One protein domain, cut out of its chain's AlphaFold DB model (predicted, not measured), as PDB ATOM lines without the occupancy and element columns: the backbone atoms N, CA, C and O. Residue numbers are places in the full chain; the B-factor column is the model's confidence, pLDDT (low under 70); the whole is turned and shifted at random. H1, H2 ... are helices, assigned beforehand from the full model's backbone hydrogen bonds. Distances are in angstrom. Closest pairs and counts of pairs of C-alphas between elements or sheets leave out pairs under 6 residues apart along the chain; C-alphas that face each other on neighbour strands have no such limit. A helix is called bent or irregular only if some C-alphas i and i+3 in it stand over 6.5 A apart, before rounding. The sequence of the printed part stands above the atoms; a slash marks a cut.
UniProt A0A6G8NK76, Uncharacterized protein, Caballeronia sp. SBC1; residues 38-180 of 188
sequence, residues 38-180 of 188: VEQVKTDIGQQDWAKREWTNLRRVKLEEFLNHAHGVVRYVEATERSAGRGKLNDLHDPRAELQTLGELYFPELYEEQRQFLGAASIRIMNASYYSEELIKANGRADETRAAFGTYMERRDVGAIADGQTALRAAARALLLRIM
ATOM      1  N   VAL A  38     -55.007   9.427  32.611       43.28
ATOM      2  CA  VAL A  38     -55.205   8.556  31.441       43.28
ATOM      3  C   VAL A  38     -54.052   8.668  30.443       43.28
ATOM      4  O   VAL A  38     -53.627   7.647  29.913       43.28
ATOM      5  N   GLU A  39     -53.526   9.863  30.183       50.47
ATOM      6  CA  GLU A  39     -52.344  10.075  29.335       50.47
ATOM      7  C   GLU A  39     -51.096   9.428  29.947       50.47
ATOM      8  O   GLU A  39     -50.329   8.764  29.249       50.47
ATOM      9  N   GLN A  40     -50.927   9.532  31.263       49.41
ATOM     10  CA  GLN A  40     -49.812   8.932  31.985       49.41
ATOM     11  C   GLN A  40     -49.936   7.408  32.042       49.41
ATOM     12  O   GLN A  40     -48.986   6.711  31.713       49.41
ATOM     13  N   VAL A  41     -51.136   6.876  32.294       53.12
ATOM     14  CA  VAL A  41     -51.422   5.436  32.207       53.12
ATOM     15  C   VAL A  41     -51.244   4.918  30.777       53.12
ATOM     16  O   VAL A  41     -50.687   3.843  30.595       53.12
ATOM     17  N   LYS A  42     -51.650   5.660  29.739       51.56
ATOM     18  CA  LYS A  42     -51.380   5.295  28.335       51.56
ATOM     19  C   LYS A  42     -49.889   5.304  28.019       51.56
ATOM     20  O   LYS A  42     -49.428   4.425  27.295       51.56
ATOM     21  N   THR A  43     -49.146   6.269  28.554       58.38
ATOM     22  CA  THR A  43     -47.692   6.375  28.386       58.38
ATOM     23  C   THR A  43     -46.987   5.219  29.092       58.38
ATOM     24  O   THR A  43     -46.149   4.559  28.486       58.38
ATOM     25  N   ASP A  44     -47.395   4.893  30.317       56.81
ATOM     26  CA  ASP A  44     -46.847   3.796  31.113       56.81
ATOM     27  C   ASP A  44     -47.204   2.427  30.518       56.81
ATOM     28  O   ASP A  44     -46.347   1.546  30.433       56.81
ATOM     29  N   ILE A  45     -48.437   2.241  30.031       56.19
ATOM     30  CA  ILE A  45     -48.857   1.034  29.298       56.19
ATOM     31  C   ILE A  45     -48.087   0.926  27.978       56.19
ATOM     32  O   ILE A  45     -47.573  -0.144  27.657       56.19
ATOM     33  N   GLY A  46     -47.940   2.031  27.240       60.53
ATOM     34  CA  GLY A  46     -47.155   2.087  26.008       60.53
ATOM     35  C   GLY A  46     -45.681   1.743  26.233       60.53
ATOM     36  O   GLY A  46     -45.101   0.991  25.450       60.53
ATOM     37  N   GLN A  47     -45.085   2.216  27.331       62.78
ATOM     38  CA  GLN A  47     -43.718   1.880  27.728       62.78
ATOM     39  C   GLN A  47     -43.579   0.429  28.201       62.78
ATOM     40  O   GLN A  47     -42.602  -0.229  27.848       62.78
ATOM     41  N   GLN A  48     -44.544  -0.103  28.954       61.75
ATOM     42  CA  GLN A  48     -44.534  -1.507  29.374       61.75
ATOM     43  C   GLN A  48     -44.700  -2.465  28.192       61.75
ATOM     44  O   GLN A  48     -44.011  -3.485  28.127       61.75
ATOM     45  N   ASP A  49     -45.577  -2.147  27.241       74.44
ATOM     46  CA  ASP A  49     -45.751  -2.934  26.021       74.44
ATOM     47  C   ASP A  49     -44.523  -2.840  25.115       74.44
ATOM     48  O   ASP A  49     -44.101  -3.848  24.542       74.44
ATOM     49  N   TRP A  50     -43.893  -1.665  25.034       69.94
ATOM     50  CA  TRP A  50     -42.617  -1.494  24.346       69.94
ATOM     51  C   TRP A  50     -41.502  -2.320  25.001       69.94
ATOM     52  O   TRP A  50     -40.852  -3.103  24.314       69.94
ATOM     53  N   ALA A  51     -41.338  -2.252  26.325       66.62
ATOM     54  CA  ALA A  51     -40.321  -3.010  27.053       66.62
ATOM     55  C   ALA A  51     -40.521  -4.529  26.924       66.62
ATOM     56  O   ALA A  51     -39.556  -5.271  26.747       66.62
ATOM     57  N   LYS A  52     -41.772  -5.013  26.949       73.88
ATOM     58  CA  LYS A  52     -42.090  -6.431  26.708       73.88
ATOM     59  C   LYS A  52     -41.736  -6.865  25.287       73.88
ATOM     60  O   LYS A  52     -41.175  -7.948  25.103       73.88
ATOM     61  N   ARG A  53     -42.062  -6.045  24.282       76.44
ATOM     62  CA  ARG A  53     -41.721  -6.319  22.876       76.44
ATOM     63  C   ARG A  53     -40.213  -6.323  22.669       76.44
ATOM     64  O   ARG A  53     -39.698  -7.248  22.051       76.44
ATOM     65  N   GLU A  54     -39.514  -5.352  23.243       74.38
ATOM     66  CA  GLU A  54     -38.062  -5.239  23.143       74.38
ATOM     67  C   GLU A  54     -37.355  -6.409  23.826       74.38
ATOM     68  O   GLU A  54     -36.489  -7.050  23.237       74.38
ATOM     69  N   TRP A  55     -37.805  -6.788  25.024       75.44
ATOM     70  CA  TRP A  55     -37.314  -7.979  25.712       75.44
ATOM     71  C   TRP A  55     -37.546  -9.261  24.902       75.44
ATOM     72  O   TRP A  55     -36.667 -10.119  24.816       75.44
ATOM     73  N   THR A  56     -38.709  -9.386  24.258       81.75
ATOM     74  CA  THR A  56     -39.029 -10.531  23.390       81.75
ATOM     75  C   THR A  56     -38.123 -10.568  22.157       81.75
ATOM     76  O   THR A  56     -37.587 -11.626  21.819       81.75
ATOM     77  N   ASN A  57     -37.895  -9.420  21.516       81.38
ATOM     78  CA  ASN A  57     -36.991  -9.295  20.375       81.38
ATOM     79  C   ASN A  57     -35.547  -9.639  20.760       81.38
ATOM     80  O   ASN A  57     -34.902 -10.433  20.072       81.38
ATOM     81  N   LEU A  58     -35.062  -9.117  21.889       80.62
ATOM     82  CA  LEU A  58     -33.733  -9.425  22.410       80.62
ATOM     83  C   LEU A  58     -33.576 -10.925  22.675       80.62
ATOM     84  O   LEU A  58     -32.604 -11.533  22.227       80.62
ATOM     85  N   ARG A  59     -34.554 -11.548  23.346       84.06
ATOM     86  CA  ARG A  59     -34.542 -12.995  23.612       84.06
ATOM     87  C   ARG A  59     -34.555 -13.821  22.332       84.06
ATOM     88  O   ARG A  59     -33.917 -14.864  22.299       84.06
ATOM     89  N   ARG A  60     -35.217 -13.372  21.267       86.50
ATOM     90  CA  ARG A  60     -35.161 -14.054  19.966       86.50
ATOM     91  C   ARG A  60     -33.745 -14.038  19.382       86.50
ATOM     92  O   ARG A  60     -33.251 -15.093  18.996       86.50
ATOM     93  N   VAL A  61     -33.097 -12.873  19.349       86.38
ATOM     94  CA  VAL A  61     -31.721 -12.734  18.834       86.38
ATOM     95  C   VAL A  61     -30.748 -13.563  19.672       86.38
ATOM     96  O   VAL A  61     -29.945 -14.325  19.138       86.38
ATOM     97  N   LYS A  62     -30.867 -13.487  21.001       85.88
ATOM     98  CA  LYS A  62     -30.008 -14.249  21.910       85.88
ATOM     99  C   LYS A  62     -30.228 -15.755  21.823       85.88
ATOM    100  O   LYS A  62     -29.291 -16.503  22.077       85.88
ATOM    101  N   LEU A  63     -31.412 -16.213  21.419       90.81
ATOM    102  CA  LEU A  63     -31.689 -17.640  21.261       90.81
ATOM    103  C   LEU A  63     -30.987 -18.206  20.022       90.81
ATOM    104  O   LEU A  63     -30.512 -19.339  20.043       90.81
ATOM    105  N   GLU A  64     -30.883 -17.414  18.956       90.69
ATOM    106  CA  GLU A  64     -30.092 -17.770  17.778       90.69
ATOM    107  C   GLU A  64     -28.597 -17.856  18.118       90.69
ATOM    108  O   GLU A  64     -27.943 -18.848  17.797       90.69
ATOM    109  N   GLU A  65     -28.072 -16.862  18.842       89.44
ATOM    110  CA  GLU A  65     -26.694 -16.860  19.349       89.44
ATOM    111  C   GLU A  65     -26.425 -18.085  20.240       89.44
ATOM    112  O   GLU A  65     -25.460 -18.821  20.025       89.44
ATOM    113  N   PHE A  66     -27.339 -18.381  21.166       92.38
ATOM    114  CA  PHE A  66     -27.289 -19.556  22.035       92.38
ATOM    115  C   PHE A  66     -27.192 -20.860  21.229       92.38
ATOM    116  O   PHE A  66     -26.309 -21.684  21.470       92.38
ATOM    117  N   LEU A  67     -28.045 -21.044  20.217       95.44
ATOM    118  CA  LEU A  67     -28.009 -22.240  19.372       95.44
ATOM    119  C   LEU A  67     -26.733 -22.326  18.523       95.44
ATOM    120  O   LEU A  67     -26.207 -23.422  18.310       95.44
ATOM    121  N   ASN A  68     -26.188 -21.191  18.084       95.19
ATOM    122  CA  ASN A  68     -24.911 -21.150  17.377       95.19
ATOM    123  C   ASN A  68     -23.745 -21.602  18.266       95.19
ATOM    124  O   ASN A  68     -22.902 -22.382  17.807       95.19
ATOM    125  N   HIS A  69     -23.719 -21.194  19.539       93.44
ATOM    126  CA  HIS A  69     -22.736 -21.695  20.503       93.44
ATOM    127  C   HIS A  69     -22.935 -23.183  20.803       93.44
ATOM    128  O   HIS A  69     -21.952 -23.922  20.820       93.44
ATOM    129  N   ALA A  70     -24.177 -23.665  20.923       96.38
ATOM    130  CA  ALA A  70     -24.456 -25.094  21.078       96.38
ATOM    131  C   ALA A  70     -23.911 -25.921  19.897       96.38
ATOM    132  O   ALA A  70     -23.258 -26.945  20.096       96.38
ATOM    133  N   HIS A  71     -24.081 -25.447  18.660       95.81
ATOM    134  CA  HIS A  71     -23.435 -26.049  17.488       95.81
ATOM    135  C   HIS A  71     -21.906 -25.963  17.548       95.81
ATOM    136  O   HIS A  71     -21.210 -26.890  17.132       95.81
ATOM    137  N   GLY A  72     -21.375 -24.855  18.065       95.75
ATOM    138  CA  GLY A  72     -19.950 -24.682  18.320       95.75
ATOM    139  C   GLY A  72     -19.384 -25.748  19.254       95.75
ATOM    140  O   GLY A  72     -18.322 -26.289  18.958       95.75
ATOM    141  N   VAL A  73     -20.099 -26.095  20.327       96.81
ATOM    142  CA  VAL A  73     -19.655 -27.106  21.301       96.81
ATOM    143  C   VAL A  73     -19.457 -28.461  20.623       96.81
ATOM    144  O   VAL A  73     -18.438 -29.111  20.845       96.81
ATOM    145  N   VAL A  74     -20.373 -28.871  19.742       95.50
ATOM    146  CA  VAL A  74     -20.234 -30.136  19.000       95.50
ATOM    147  C   VAL A  74     -18.994 -30.117  18.107       95.50
ATOM    148  O   VAL A  74     -18.178 -31.035  18.175       95.50
ATOM    149  N   ARG A  75     -18.782 -29.034  17.346       95.62
ATOM    150  CA  ARG A  75     -17.577 -28.884  16.510       95.62
ATOM    151  C   ARG A  75     -16.292 -28.910  17.338       95.62
ATOM    152  O   ARG A  75     -15.295 -29.485  16.906       95.62
ATOM    153  N   TYR A  76     -16.310 -28.287  18.515       96.19
ATOM    154  CA  TYR A  76     -15.180 -28.276  19.437       96.19
ATOM    155  C   TYR A  76     -14.870 -29.682  19.968       96.19
ATOM    156  O   TYR A  76     -13.711 -30.102  19.964       96.19
ATOM    157  N   VAL A  77     -15.892 -30.453  20.348       95.56
ATOM    158  CA  VAL A  77     -15.742 -31.858  20.761       95.56
ATOM    159  C   VAL A  77     -15.141 -32.690  19.626       95.56
ATOM    160  O   VAL A  77     -14.148 -33.380  19.835       95.56
ATOM    161  N   GLU A  78     -15.675 -32.587  18.409       94.25
ATOM    162  CA  GLU A  78     -15.157 -33.306  17.236       94.25
ATOM    163  C   GLU A  78     -13.709 -32.924  16.897       94.25
ATOM    164  O   GLU A  78     -12.896 -33.770  16.521       94.25
ATOM    165  N   ALA A  79     -13.356 -31.643  17.007       95.12
ATOM    166  CA  ALA A  79     -11.980 -31.188  16.839       95.12
ATOM    167  C   ALA A  79     -11.056 -31.729  17.938       95.12
ATOM    168  O   ALA A  79      -9.928 -32.126  17.640       95.12
ATOM    169  N   THR A  80     -11.551 -31.818  19.173       95.38
ATOM    170  CA  THR A  80     -10.819 -32.409  20.296       95.38
ATOM    171  C   THR A  80     -10.541 -33.885  20.056       95.38
ATOM    172  O   THR A  80      -9.392 -34.301  20.153       95.38
ATOM    173  N   GLU A  81     -11.539 -34.665  19.637       93.56
ATOM    174  CA  GLU A  81     -11.345 -36.082  19.305       93.56
ATOM    175  C   GLU A  81     -10.362 -36.281  18.144       93.56
ATOM    176  O   GLU A  81      -9.482 -37.142  18.203       93.56
ATOM    177  N   ARG A  82     -10.456 -35.453  17.095       93.94
ATOM    178  CA  ARG A  82      -9.521 -35.504  15.957       93.94
ATOM    179  C   ARG A  82      -8.089 -35.148  16.353       93.94
ATOM    180  O   ARG A  82      -7.143 -35.707  15.798       93.94
ATOM    181  N   SER A  83      -7.908 -34.202  17.269       94.25
ATOM    182  CA  SER A  83      -6.586 -33.831  17.782       94.25
ATOM    183  C   SER A  83      -6.033 -34.912  18.706       94.25
ATOM    184  O   SER A  83      -4.884 -35.319  18.527       94.25
ATOM    185  N   ALA A  84      -6.879 -35.470  19.573       93.31
ATOM    186  CA  ALA A  84      -6.537 -36.589  20.438       93.31
ATOM    187  C   ALA A  84      -6.067 -37.807  19.645       93.31
ATOM    188  O   ALA A  84      -5.012 -38.340  19.948       93.31
ATOM    189  N   GLY A  85      -6.748 -38.179  18.554       89.94
ATOM    190  CA  GLY A  85      -6.317 -39.274  17.672       89.94
ATOM    191  C   GLY A  85      -4.937 -39.091  17.024       89.94
ATOM    192  O   GLY A  85      -4.408 -40.033  16.441       89.94
ATOM    193  N   ARG A  86      -4.344 -37.898  17.128       90.56
ATOM    194  CA  ARG A  86      -2.988 -37.576  16.663       90.56
ATOM    195  C   ARG A  86      -2.006 -37.331  17.817       90.56
ATOM    196  O   ARG A  86      -0.914 -36.833  17.556       90.56
ATOM    197  N   GLY A  87      -2.397 -37.617  19.062       89.69
ATOM    198  CA  GLY A  87      -1.609 -37.314  20.261       89.69
ATOM    199  C   GLY A  87      -1.379 -35.813  20.458       89.69
ATOM    200  O   GLY A  87      -0.303 -35.400  20.881       89.69
ATOM    201  N   LYS A  88      -2.345 -34.978  20.055       90.44
ATOM    202  CA  LYS A  88      -2.281 -33.516  20.178       90.44
ATOM    203  C   LYS A  88      -3.417 -32.991  21.043       90.44
ATOM    204  O   LYS A  88      -4.490 -33.592  21.124       90.44
ATOM    205  N   LEU A  89      -3.182 -31.839  21.656       85.56
ATOM    206  CA  LEU A  89      -4.229 -31.055  22.304       85.56
ATOM    207  C   LEU A  89      -4.975 -30.217  21.259       85.56
ATOM    208  O   LEU A  89      -4.426 -29.896  20.204       85.56
ATOM    209  N   ASN A  90      -6.236 -29.907  21.548       89.56
ATOM    210  CA  ASN A  90      -7.038 -28.997  20.739       89.56
ATOM    211  C   ASN A  90      -6.726 -27.546  21.120       89.56
ATOM    212  O   ASN A  90      -6.660 -27.231  22.305       89.56
ATOM    213  N   ASP A  91      -6.563 -26.685  20.124       88.25
ATOM    214  CA  ASP A  91      -6.255 -25.259  20.262       88.25
ATOM    215  C   ASP A  91      -7.435 -24.347  19.888       88.25
ATOM    216  O   ASP A  91      -7.335 -23.125  19.988       88.25
ATOM    217  N   LEU A  92      -8.562 -24.922  19.459       89.94
ATOM    218  CA  LEU A  92      -9.764 -24.153  19.157       89.94
ATOM    219  C   LEU A  92     -10.347 -23.490  20.410       89.94
ATOM    220  O   LEU A  92     -10.238 -23.998  21.522       89.94
ATOM    221  N   HIS A  93     -11.051 -22.379  20.196       90.62
ATOM    222  CA  HIS A  93     -11.843 -21.728  21.237       90.62
ATOM    223  C   HIS A  93     -12.972 -22.644  21.727       90.62
ATOM    224  O   HIS A  93     -13.710 -23.198  20.906       90.62
ATOM    225  N   ASP A  94     -13.115 -22.782  23.047       91.25
ATOM    226  CA  ASP A  94     -14.157 -23.586  23.691       91.25
ATOM    227  C   ASP A  94     -15.425 -22.739  23.920       91.25
ATOM    228  O   ASP A  94     -15.419 -21.870  24.790       91.25
ATOM    229  N   PRO A  95     -16.529 -22.993  23.191       93.44
ATOM    230  CA  PRO A  95     -17.726 -22.158  23.245       93.44
ATOM    231  C   PRO A  95     -18.672 -22.496  24.413       93.44
ATOM    232  O   PRO A  95     -19.798 -21.990  24.462       93.44
ATOM    233  N   ARG A  96     -18.289 -23.415  25.317       92.44
ATOM    234  CA  ARG A  96     -19.154 -23.850  26.430       92.44
ATOM    235  C   ARG A  96     -19.446 -22.714  27.414       92.44
ATOM    236  O   ARG A  96     -20.561 -22.652  27.927       92.44
ATOM    237  N   ALA A  97     -18.483 -21.824  27.651       81.62
ATOM    238  CA  ALA A  97     -18.621 -20.716  28.597       81.62
ATOM    239  C   ALA A  97     -19.636 -19.665  28.114       81.62
ATOM    240  O   ALA A  97     -20.481 -19.202  28.882       81.62
ATOM    241  N   GLU A  98     -19.604 -19.325  26.827       87.75
ATOM    242  CA  GLU A  98     -20.563 -18.411  26.206       87.75
ATOM    243  C   GLU A  98     -21.956 -19.027  26.180       87.75
ATOM    244  O   GLU A  98     -22.933 -18.355  26.514       87.75
ATOM    245  N   LEU A  99     -22.050 -20.321  25.848       89.94
ATOM    246  CA  LEU A  99     -23.319 -21.036  25.897       89.94
ATOM    247  C   LEU A  99     -23.923 -20.956  27.302       89.94
ATOM    248  O   LEU A  99     -25.081 -20.561  27.437       89.94
ATOM    249  N   GLN A 100     -23.138 -21.292  28.333       82.50
ATOM    250  CA  GLN A 100     -23.550 -21.220  29.736       82.50
ATOM    251  C   GLN A 100     -24.046 -19.820  30.106       82.50
ATOM    252  O   GLN A 100     -25.170 -19.678  30.582       82.50
ATOM    253  N   THR A 101     -23.262 -18.791  29.783       78.06
ATOM    254  CA  THR A 101     -23.598 -17.388  30.059       78.06
ATOM    255  C   THR A 101     -24.933 -16.984  29.426       78.06
ATOM    256  O   THR A 101     -25.784 -16.381  30.079       78.06
ATOM    257  N   LEU A 102     -25.157 -17.340  28.158       78.75
ATOM    258  CA  LEU A 102     -26.415 -17.041  27.470       78.75
ATOM    259  C   LEU A 102     -27.609 -17.769  28.105       78.75
ATOM    260  O   LEU A 102     -28.686 -17.183  28.222       78.75
ATOM    261  N   GLY A 103     -27.416 -19.021  28.524       75.19
ATOM    262  CA  GLY A 103     -28.432 -19.805  29.230       75.19
ATOM    263  C   GLY A 103     -28.839 -19.165  30.554       75.19
ATOM    264  O   GLY A 103     -30.019 -18.921  30.780       75.19
ATOM    265  N   GLU A 104     -27.864 -18.813  31.388       78.88
ATOM    266  CA  GLU A 104     -28.105 -18.228  32.711       78.88
ATOM    267  C   GLU A 104     -28.772 -16.847  32.635       78.88
ATOM    268  O   GLU A 104     -29.685 -16.556  33.409       78.88
ATOM    269  N   LEU A 105     -28.350 -15.999  31.690       74.75
ATOM    270  CA  LEU A 105     -28.843 -14.622  31.592       74.75
ATOM    271  C   LEU A 105     -30.185 -14.501  30.869       74.75
ATOM    272  O   LEU A 105     -31.026 -13.689  31.258       74.75
ATOM    273  N   TYR A 106     -30.382 -15.264  29.792       83.69
ATOM    274  CA  TYR A 106     -31.512 -15.054  28.884       83.69
ATOM    275  C   TYR A 106     -32.483 -16.229  28.830       83.69
ATOM    276  O   TYR A 106     -33.649 -16.008  28.496       83.69
ATOM    277  N   PHE A 107     -32.046 -17.450  29.156       89.12
ATOM    278  CA  PHE A 107     -32.838 -18.670  28.963       89.12
ATOM    279  C   PHE A 107     -32.781 -19.629  30.160       89.12
ATOM    280  O   PHE A 107     -32.478 -20.810  29.971       89.12
ATOM    281  N   PRO A 108     -33.128 -19.178  31.382       86.62
ATOM    282  CA  PRO A 108     -33.184 -20.070  32.541       86.62
ATOM    283  C   PRO A 108     -34.145 -21.251  32.324       86.62
ATOM    284  O   PRO A 108     -33.992 -22.299  32.942       86.62
ATOM    285  N   GLU A 109     -35.111 -21.121  31.408       89.94
ATOM    286  CA  GLU A 109     -36.028 -22.200  31.029       89.94
ATOM    287  C   GLU A 109     -35.373 -23.350  30.250       89.94
ATOM    288  O   GLU A 109     -36.008 -24.386  30.100       89.94
ATOM    289  N   LEU A 110     -34.146 -23.173  29.745       92.31
ATOM    290  CA  LEU A 110     -33.381 -24.195  29.015       92.31
ATOM    291  C   LEU A 110     -32.262 -24.816  29.865       92.31
ATOM    292  O   LEU A 110     -31.419 -25.544  29.337       92.31
ATOM    293  N   TYR A 111     -32.205 -24.492  31.160       86.31
ATOM    294  CA  TYR A 111     -31.102 -24.876  32.040       86.31
ATOM    295  C   TYR A 111     -30.872 -26.391  32.077       86.31
ATOM    296  O   TYR A 111     -29.732 -26.849  32.008       86.31
ATOM    297  N   GLU A 112     -31.940 -27.180  32.166       90.56
ATOM    298  CA  GLU A 112     -31.833 -28.632  32.307       90.56
ATOM    299  C   GLU A 112     -31.274 -29.289  31.041       90.56
ATOM    300  O   GLU A 112     -30.312 -30.060  31.113       90.56
ATOM    301  N   GLU A 113     -31.803 -28.935  29.871       96.94
ATOM    302  CA  GLU A 113     -31.331 -29.443  28.584       96.94
ATOM    303  C   GLU A 113     -29.907 -28.968  28.289       96.94
ATOM    304  O   GLU A 113     -29.073 -29.740  27.807       96.94
ATOM    305  N   GLN A 114     -29.597 -27.715  28.625       94.62
ATOM    306  CA  GLN A 114     -28.254 -27.167  28.495       94.62
ATOM    307  C   GLN A 114     -27.262 -27.928  29.376       94.62
ATOM    308  O   GLN A 114     -26.193 -28.313  28.899       94.62
ATOM    309  N   ARG A 115     -27.604 -28.164  30.647       93.12
ATOM    310  CA  ARG A 115     -26.748 -28.874  31.601       93.12
ATOM    311  C   ARG A 115     -26.451 -30.289  31.123       93.12
ATOM    312  O   ARG A 115     -25.299 -30.714  31.168       93.12
ATOM    313  N   GLN A 116     -27.464 -31.014  30.650       94.25
ATOM    314  CA  GLN A 116     -27.292 -32.370  30.121       94.25
ATOM    315  C   GLN A 116     -26.385 -32.379  28.887       94.25
ATOM    316  O   GLN A 116     -25.427 -33.152  28.828       94.25
ATOM    317  N   PHE A 117     -26.629 -31.470  27.939       97.25
ATOM    318  CA  PHE A 117     -25.807 -31.321  26.742       97.25
ATOM    319  C   PHE A 117     -24.341 -30.989  27.072       97.25
ATOM    320  O   PHE A 117     -23.422 -31.654  26.586       97.25
ATOM    321  N   LEU A 118     -24.105 -30.002  27.944       96.12
ATOM    322  CA  LEU A 118     -22.763 -29.604  28.378       96.12
ATOM    323  C   LEU A 118     -22.060 -30.700  29.187       96.12
ATOM    324  O   LEU A 118     -20.846 -30.873  29.058       96.12
ATOM    325  N   GLY A 119     -22.802 -31.464  29.990       95.00
ATOM    326  CA  GLY A 119     -22.286 -32.626  30.712       95.00
ATOM    327  C   GLY A 119     -21.774 -33.704  29.758       95.00
ATOM    328  O   GLY A 119     -20.619 -34.123  29.865       95.00
ATOM    329  N   ALA A 120     -22.584 -34.078  28.764       95.56
ATOM    330  CA  ALA A 120     -22.191 -35.033  27.728       95.56
ATOM    331  C   ALA A 120     -20.955 -34.553  26.945       95.56
ATOM    332  O   ALA A 120     -20.006 -35.313  26.746       95.56
ATOM    333  N   ALA A 121     -20.915 -33.270  26.565       95.94
ATOM    334  CA  ALA A 121     -19.754 -32.678  25.904       95.94
ATOM    335  C   ALA A 121     -18.491 -32.726  26.780       95.94
ATOM    336  O   ALA A 121     -17.410 -33.057  26.294       95.94
ATOM    337  N   SER A 122     -18.621 -32.449  28.078       95.31
ATOM    338  CA  SER A 122     -17.494 -32.441  29.017       95.31
ATOM    339  C   SER A 122     -16.869 -33.825  29.182       95.31
ATOM    340  O   SER A 122     -15.646 -33.946  29.136       95.31
ATOM    341  N   ILE A 123     -17.690 -34.874  29.292       94.19
ATOM    342  CA  ILE A 123     -17.214 -36.266  29.360       94.19
ATOM    343  C   ILE A 123     -16.422 -36.622  28.095       94.19
ATOM    344  O   ILE A 123     -15.339 -37.202  28.175       94.19
ATOM    345  N   ARG A 124     -16.929 -36.227  26.923       93.81
ATOM    346  CA  ARG A 124     -16.284 -36.478  25.627       93.81
ATOM    347  C   ARG A 124     -14.927 -35.788  25.508       93.81
ATOM    348  O   ARG A 124     -13.953 -36.429  25.124       93.81
ATOM    349  N   ILE A 125     -14.866 -34.503  25.861       94.25
ATOM    350  CA  ILE A 125     -13.627 -33.709  25.858       94.25
ATOM    351  C   ILE A 125     -12.606 -34.342  26.801       94.25
ATOM    352  O   ILE A 125     -11.473 -34.582  26.402       94.25
ATOM    353  N   MET A 126     -13.024 -34.673  28.023       92.94
ATOM    354  CA  MET A 126     -12.158 -35.280  29.027       92.94
ATOM    355  C   MET A 126     -11.592 -36.629  28.555       92.94
ATOM    356  O   MET A 126     -10.383 -36.841  28.623       92.94
ATOM    357  N   ASN A 127     -12.433 -37.521  28.021       94.50
ATOM    358  CA  ASN A 127     -11.987 -38.818  27.501       94.50
ATOM    359  C   ASN A 127     -11.013 -38.666  26.323       94.50
ATOM    360  O   ASN A 127     -10.041 -39.415  26.239       94.50
ATOM    361  N   ALA A 128     -11.245 -37.695  25.437       94.62
ATOM    362  CA  ALA A 128     -10.336 -37.394  24.337       94.62
ATOM    363  C   ALA A 128      -8.989 -36.843  24.839       94.62
ATOM    364  O   ALA A 128      -7.942 -37.279  24.366       94.62
ATOM    365  N   SER A 129      -8.989 -35.943  25.828       91.81
ATOM    366  CA  SER A 129      -7.754 -35.429  26.434       91.81
ATOM    367  C   SER A 129      -6.934 -36.542  27.088       91.81
ATOM    368  O   SER A 129      -5.748 -36.662  26.789       91.81
ATOM    369  N   TYR A 130      -7.565 -37.414  27.884       92.62
ATOM    370  CA  TYR A 130      -6.879 -38.573  28.467       92.62
ATOM    371  C   TYR A 130      -6.304 -39.497  27.397       92.62
ATOM    372  O   TYR A 130      -5.160 -39.925  27.503       92.62
ATOM    373  N   TYR A 131      -7.063 -39.775  26.337       95.19
ATOM    374  CA  TYR A 131      -6.562 -40.583  25.230       95.19
ATOM    375  C   TYR A 131      -5.330 -39.949  24.564       95.19
ATOM    376  O   TYR A 131      -4.352 -40.645  24.294       95.19
ATOM    377  N   SER A 132      -5.339 -38.630  24.360       94.31
ATOM    378  CA  SER A 132      -4.190 -37.890  23.825       94.31
ATOM    379  C   SER A 132      -2.946 -38.039  24.709       94.31
ATOM    380  O   SER A 132      -1.865 -38.338  24.206       94.31
ATOM    381  N   GLU A 133      -3.099 -37.907  26.029       92.06
ATOM    382  CA  GLU A 133      -2.006 -38.106  26.989       92.06
ATOM    383  C   GLU A 133      -1.449 -39.531  26.958       92.06
ATOM    384  O   GLU A 133      -0.232 -39.714  26.972       92.06
ATOM    385  N   GLU A 134      -2.314 -40.543  26.887       93.88
ATOM    386  CA  GLU A 134      -1.884 -41.939  26.799       93.88
ATOM    387  C   GLU A 134      -1.132 -42.223  25.494       93.88
ATOM    388  O   GLU A 134      -0.122 -42.925  25.509       93.88
ATOM    389  N   LEU A 135      -1.534 -41.615  24.374       94.06
ATOM    390  CA  LEU A 135      -0.771 -41.706  23.125       94.06
ATOM    391  C   LEU A 135       0.606 -41.043  23.227       94.06
ATOM    392  O   LEU A 135       1.588 -41.581  22.710       94.06
ATOM    393  N   ILE A 136       0.696 -39.898  23.908       92.38
ATOM    394  CA  ILE A 136       1.972 -39.218  24.159       92.38
ATOM    395  C   ILE A 136       2.881 -40.110  25.021       92.38
ATOM    396  O   ILE A 136       4.048 -40.301  24.680       92.38
ATOM    397  N   LYS A 137       2.351 -40.716  26.093       93.19
ATOM    398  CA  LYS A 137       3.093 -41.635  26.982       93.19
ATOM    399  C   LYS A 137       3.518 -42.928  26.282       93.19
ATOM    400  O   LYS A 137       4.626 -43.423  26.510       93.19
ATOM    401  N   ALA A 138       2.666 -43.466  25.412       93.44
ATOM    402  CA  ALA A 138       2.989 -44.640  24.611       93.44
ATOM    403  C   ALA A 138       4.208 -44.382  23.716       93.44
ATOM    404  O   ALA A 138       4.978 -45.310  23.453       93.44
ATOM    405  N   ASN A 139       4.420 -43.129  23.286       92.38
ATOM    406  CA  ASN A 139       5.576 -42.692  22.503       92.38
ATOM    407  C   ASN A 139       5.820 -43.592  21.273       92.38
ATOM    408  O   ASN A 139       6.930 -44.052  21.012       92.38
ATOM    409  N   GLY A 140       4.740 -43.927  20.557       89.56
ATOM    410  CA  GLY A 140       4.773 -44.776  19.361       89.56
ATOM    411  C   GLY A 140       4.841 -46.289  19.612       89.56
ATOM    412  O   GLY A 140       4.867 -47.057  18.650       89.56
ATOM    413  N   ARG A 141       4.835 -46.758  20.869       94.31
ATOM    414  CA  ARG A 141       4.779 -48.195  21.184       94.31
ATOM    415  C   ARG A 141       3.416 -48.769  20.801       94.31
ATOM    416  O   ARG A 141       2.380 -48.343  21.315       94.31
ATOM    417  N   ALA A 142       3.425 -49.737  19.884       92.12
ATOM    418  CA  ALA A 142       2.222 -50.242  19.224       92.12
ATOM    419  C   ALA A 142       1.211 -50.883  20.187       92.12
ATOM    420  O   ALA A 142       0.011 -50.640  20.060       92.12
ATOM    421  N   ASP A 143       1.677 -51.667  21.160       94.06
ATOM    422  CA  ASP A 143       0.786 -52.369  22.090       94.06
ATOM    423  C   ASP A 143       0.099 -51.410  23.063       94.06
ATOM    424  O   ASP A 143      -1.104 -51.518  23.288       94.06
ATOM    425  N   GLU A 144       0.822 -50.405  23.552       93.31
ATOM    426  CA  GLU A 144       0.258 -49.378  24.431       93.31
ATOM    427  C   GLU A 144      -0.684 -48.438  23.686       93.31
ATOM    428  O   GLU A 144      -1.747 -48.098  24.194       93.31
ATOM    429  N   THR A 145      -0.345 -48.090  22.443       92.88
ATOM    430  CA  THR A 145      -1.226 -47.314  21.559       92.88
ATOM    431  C   THR A 145      -2.543 -48.058  21.322       92.88
ATOM    432  O   THR A 145      -3.620 -47.468  21.392       92.88
ATOM    433  N   ARG A 146      -2.472 -49.375  21.084       94.06
ATOM    434  CA  ARG A 146      -3.653 -50.228  20.901       94.06
ATOM    435  C   ARG A 146      -4.488 -50.327  22.179       94.06
ATOM    436  O   ARG A 146      -5.711 -50.236  22.095       94.06
ATOM    437  N   ALA A 147      -3.848 -50.482  23.337       94.12
ATOM    438  CA  ALA A 147      -4.530 -50.512  24.630       94.12
ATOM    439  C   ALA A 147      -5.245 -49.182  24.926       94.12
ATOM    440  O   ALA A 147      -6.437 -49.184  25.230       94.12
ATOM    441  N   ALA A 148      -4.554 -48.052  24.739       93.94
ATOM    442  CA  ALA A 148      -5.118 -46.715  24.916       93.94
ATOM    443  C   ALA A 148      -6.335 -46.484  24.008       93.94
ATOM    444  O   ALA A 148      -7.366 -45.981  24.460       93.94
ATOM    445  N   PHE A 149      -6.247 -46.902  22.739       93.81
ATOM    446  CA  PHE A 149      -7.369 -46.818  21.806       93.81
ATOM    447  C   PHE A 149      -8.559 -47.679  22.249       93.81
ATOM    448  O   PHE A 149      -9.694 -47.208  22.209       93.81
ATOM    449  N   GLY A 150      -8.316 -48.910  22.714       93.88
ATOM    450  CA  GLY A 150      -9.362 -49.792  23.240       93.88
ATOM    451  C   GLY A 150     -10.124 -49.156  24.404       93.88
ATOM    452  O   GLY A 150     -11.345 -49.020  24.339       93.88
ATOM    453  N   THR A 151      -9.404 -48.658  25.414       94.06
ATOM    454  CA  THR A 151     -10.010 -47.966  26.564       94.06
ATOM    455  C   THR A 151     -10.775 -46.709  26.153       94.06
ATOM    456  O   THR A 151     -11.847 -46.430  26.693       94.06
ATOM    457  N   TYR A 152     -10.252 -45.936  25.197       93.88
ATOM    458  CA  TYR A 152     -10.956 -44.765  24.677       93.88
ATOM    459  C   TYR A 152     -12.278 -45.157  24.009       93.88
ATOM    460  O   TYR A 152     -13.306 -44.545  24.297       93.88
ATOM    461  N   MET A 153     -12.278 -46.200  23.173       91.94
ATOM    462  CA  MET A 153     -13.476 -46.676  22.477       91.94
ATOM    463  C   MET A 153     -14.536 -47.235  23.431       91.94
ATOM    464  O   MET A 153     -15.715 -46.959  23.231       91.94
ATOM    465  N   GLU A 154     -14.142 -47.946  24.488       91.81
ATOM    466  CA  GLU A 154     -15.068 -48.441  25.521       91.81
ATOM    467  C   GLU A 154     -15.782 -47.306  26.268       91.81
ATOM    468  O   GLU A 154     -16.946 -47.431  26.640       91.81
ATOM    469  N   ARG A 155     -15.095 -46.177  26.474       89.38
ATOM    470  CA  ARG A 155     -15.642 -44.994  27.160       89.38
ATOM    471  C   ARG A 155     -16.351 -44.022  26.219       89.38
ATOM    472  O   ARG A 155     -16.913 -43.021  26.676       89.38
ATOM    473  N   ARG A 156     -16.276 -44.247  24.908       84.00
ATOM    474  CA  ARG A 156     -16.801 -43.325  23.905       84.00
ATOM    475  C   ARG A 156     -18.295 -43.548  23.721       84.00
ATOM    476  O   ARG A 156     -18.722 -44.326  22.877       84.00
ATOM    477  N   ASP A 157     -19.090 -42.777  24.449       84.50
ATOM    478  CA  ASP A 157     -20.509 -42.630  24.138       84.50
ATOM    479  C   ASP A 157     -20.667 -41.720  22.910       84.50
ATOM    480  O   ASP A 157     -20.290 -40.546  22.927       84.50
ATOM    481  N   VAL A 158     -21.144 -42.272  21.795       76.06
ATOM    482  CA  VAL A 158     -21.335 -41.523  20.541       76.06
ATOM    483  C   VAL A 158     -22.709 -40.842  20.498       76.06
ATOM    484  O   VAL A 158     -22.850 -39.827  19.819       76.06
ATOM    485  N   GLY A 159     -23.697 -41.361  21.233       87.38
ATOM    486  CA  GLY A 159     -25.088 -40.902  21.183       87.38
ATOM    487  C   GLY A 159     -25.369 -39.724  22.108       87.38
ATOM    488  O   GLY A 159     -26.007 -38.761  21.689       87.38
ATOM    489  N   ALA A 160     -24.809 -39.730  23.321       90.31
ATOM    490  CA  ALA A 160     -25.206 -38.791  24.374       90.31
ATOM    491  C   ALA A 160     -25.118 -37.304  23.984       90.31
ATOM    492  O   ALA A 160     -25.990 -36.514  24.348       90.31
ATOM    493  N   ILE A 161     -24.088 -36.897  23.231       91.62
ATOM    494  CA  ILE A 161     -23.967 -35.495  22.803       91.62
ATOM    495  C   ILE A 161     -24.983 -35.126  21.713       91.62
ATOM    496  O   ILE A 161     -25.512 -34.015  21.729       91.62
ATOM    497  N   ALA A 162     -25.281 -36.047  20.796       90.81
ATOM    498  CA  ALA A 162     -26.240 -35.836  19.717       90.81
ATOM    499  C   ALA A 162     -27.673 -35.807  20.267       90.81
ATOM    500  O   ALA A 162     -28.468 -34.944  19.887       90.81
ATOM    501  N   ASP A 163     -27.969 -36.689  21.220       93.31
ATOM    502  CA  ASP A 163     -29.243 -36.727  21.934       93.31
ATOM    503  C   ASP A 163     -29.437 -35.447  22.754       93.31
ATOM    504  O   ASP A 163     -30.463 -34.777  22.622       93.31
ATOM    505  N   GLY A 164     -28.415 -35.031  23.513       94.38
ATOM    506  CA  GLY A 164     -28.435 -33.778  24.271       94.38
ATOM    507  C   GLY A 164     -28.610 -32.545  23.379       94.38
ATOM    508  O   GLY A 164     -29.415 -31.665  23.682       94.38
ATOM    509  N   GLN A 165     -27.923 -32.491  22.234       94.75
ATOM    510  CA  GLN A 165     -28.086 -31.411  21.260       94.75
ATOM    511  C   GLN A 165     -29.508 -31.385  20.685       94.75
ATOM    512  O   GLN A 165     -30.094 -30.314  20.507       94.75
ATOM    513  N   THR A 166     -30.066 -32.556  20.379       96.25
ATOM    514  CA  THR A 166     -31.425 -32.689  19.847       96.25
ATOM    515  C   THR A 166     -32.456 -32.225  20.870       96.25
ATOM    516  O   THR A 166     -33.330 -31.427  20.526       96.25
ATOM    517  N   ALA A 167     -32.314 -32.647  22.130       96.50
ATOM    518  CA  ALA A 167     -33.169 -32.220  23.233       96.50
ATOM    519  C   ALA A 167     -33.107 -30.698  23.440       96.50
ATOM    520  O   ALA A 167     -34.143 -30.034  23.456       96.50
ATOM    521  N   LEU A 168     -31.900 -30.122  23.478       97.12
ATOM    522  CA  LEU A 168     -31.708 -28.680  23.635       97.12
ATOM    523  C   LEU A 168     -32.339 -27.879  22.490       97.12
ATOM    524  O   LEU A 168     -33.003 -26.868  22.719       97.12
ATOM    525  N   ARG A 169     -32.189 -28.343  21.243       96.44
ATOM    526  CA  ARG A 169     -32.826 -27.714  20.074       96.44
ATOM    527  C   ARG A 169     -34.349 -27.807  20.131       96.44
ATOM    528  O   ARG A 169     -35.026 -26.848  19.757       96.44
ATOM    529  N   ALA A 170     -34.891 -28.936  20.583       96.75
ATOM    530  CA  ALA A 170     -36.330 -29.112  20.745       96.75
ATOM    531  C   ALA A 170     -36.891 -28.159  21.813       96.75
ATOM    532  O   ALA A 170     -37.871 -27.461  21.546       96.75
ATOM    533  N   ALA A 171     -36.226 -28.054  22.967       96.50
ATOM    534  CA  ALA A 171     -36.602 -27.134  24.038       96.50
ATOM    535  C   ALA A 171     -36.495 -25.663  23.601       96.50
ATOM    536  O   ALA A 171     -37.435 -24.891  23.789       96.50
ATOM    537  N   ALA A 172     -35.412 -25.283  22.915       94.19
ATOM    538  CA  ALA A 172     -35.254 -23.942  22.350       94.19
ATOM    539  C   ALA A 172     -36.370 -23.602  21.349       94.19
ATOM    540  O   ALA A 172     -36.922 -22.501  21.373       94.19
ATOM    541  N   ARG A 173     -36.765 -24.555  20.494       93.56
ATOM    542  CA  ARG A 173     -37.891 -24.371  19.568       93.56
ATOM    543  C   ARG A 173     -39.213 -24.185  20.313       93.56
ATOM    544  O   ARG A 173     -39.982 -23.297  19.955       93.56
ATOM    545  N   ALA A 174     -39.480 -25.001  21.331       93.62
ATOM    546  CA  ALA A 174     -40.679 -24.867  22.155       93.62
ATOM    547  C   ALA A 174     -40.719 -23.504  22.866       93.62
ATOM    548  O   ALA A 174     -41.756 -22.840  22.887       93.62
ATOM    549  N   LEU A 175     -39.572 -23.044  23.374       90.75
ATOM    550  CA  LEU A 175     -39.430 -21.727  23.978       90.75
ATOM    551  C   LEU A 175     -39.717 -20.608  22.975       90.75
ATOM    552  O   LEU A 175     -40.477 -19.698  23.297       90.75
ATOM    553  N   LEU A 176     -39.168 -20.699  21.760       88.25
ATOM    554  CA  LEU A 176     -39.411 -19.727  20.696       88.25
ATOM    555  C   LEU A 176     -40.908 -19.601  20.376       88.25
ATOM    556  O   LEU A 176     -41.422 -18.490  20.285       88.25
ATOM    557  N   LEU A 177     -41.619 -20.726  20.262       87.62
ATOM    558  CA  LEU A 177     -43.067 -20.742  20.019       87.62
ATOM    559  C   LEU A 177     -43.877 -20.155  21.182       87.62
ATOM    560  O   LEU A 177     -44.963 -19.635  20.961       87.62
ATOM    561  N   ARG A 178     -43.365 -20.225  22.415       86.19
ATOM    562  CA  ARG A 178     -44.013 -19.633  23.593       86.19
ATOM    563  C   ARG A 178     -43.812 -18.120  23.670       86.19
ATOM    564  O   ARG A 178     -44.713 -17.419  24.120       86.19
ATOM    565  N   ILE A 179     -42.636 -17.624  23.282       79.75
ATOM    566  CA  ILE A 179     -42.311 -16.187  23.344       79.75
ATOM    567  C   ILE A 179     -42.746 -15.424  22.087       79.75
ATOM    568  O   ILE A 179     -42.907 -14.211  22.150       79.75
ATOM    569  N   MET A 180     -42.974 -16.111  20.962       73.50
ATOM    570  CA  MET A 180     -43.618 -15.527  19.788       73.50
ATOM    571  C   MET A 180     -45.127 -15.808  19.828       73.50
ATOM    572  O   MET A 180     -45.524 -16.948  19.585       73.50
TER     573      MET A 180
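What this domain is: This is residues 38 to 180 of the 188 residues of an uncharacterized protein of Caballeronia sp. SBC1 (UniProt A0A6G8NK76). A long, narrow bundle of helices: H1 runs almost its whole length, H2, H3 and H5 pack along it up and down, each running against the one before, and H4 folds back along the far part of H3. Residues 38 to 52 of H1 stick out as a free arm. The 143 printed residues, all helix by class, hold five named helices, H1 to H5, and no named strand. The whole is loose, with a radius of gyration of the C-alphas of 21.3 A and spans of 83 by 24 by 15 A.

Where its parts are: Find C-alpha 38 at (-55.205, 8.556, 31.441); from there H1 runs 67.3 A to residue 84. H2 is residues 96 to 106. H3, residues 108 to 138, covers 44.4 A; it is irregular, with C-alphas 109 and 112 7.8 A apart, and has a kink of 35 degrees near residue 115. H4 is residues 142 to 155. H5, residues 160 to 179, runs 28.4 A and ends at C-alpha 179, (-42.311, -16.187, 23.344).

How they stand to each other: Begin at H3, the hub. Its residues 121 to 132 touch H1 the same way at 20 degrees, a shallow tilt; the closest C-alphas, Ala 84 and Ser 132, are 4.3 A apart. Its residues 109 to 121 touch H5 opposite ways, closest at C-alphas Phe 117 and Gly 164, 4.4 A. H3 and H4 form a hairpin, closest at C-alphas Ala 138 and Glu 144, 5.5 A. H1 and H2 form another, closest at C-alphas His 69 and Leu 99, 5.5 A. H1 and H4 are apart. Every O i to N i+4 pair is within hydrogen-bond range in H1, H2, H4 and H5, and 25 of 27 in H3.

The domain as a whole: The C-alphas of Val 38 and Asp 143, the two farthest apart, are 83.3 A apart. The printed part has no cut; the link from H1 to H2 is long, with 11 residues. Look for low confidence, pLDDT under 70, at residues 38 to 48 and 50 to 51.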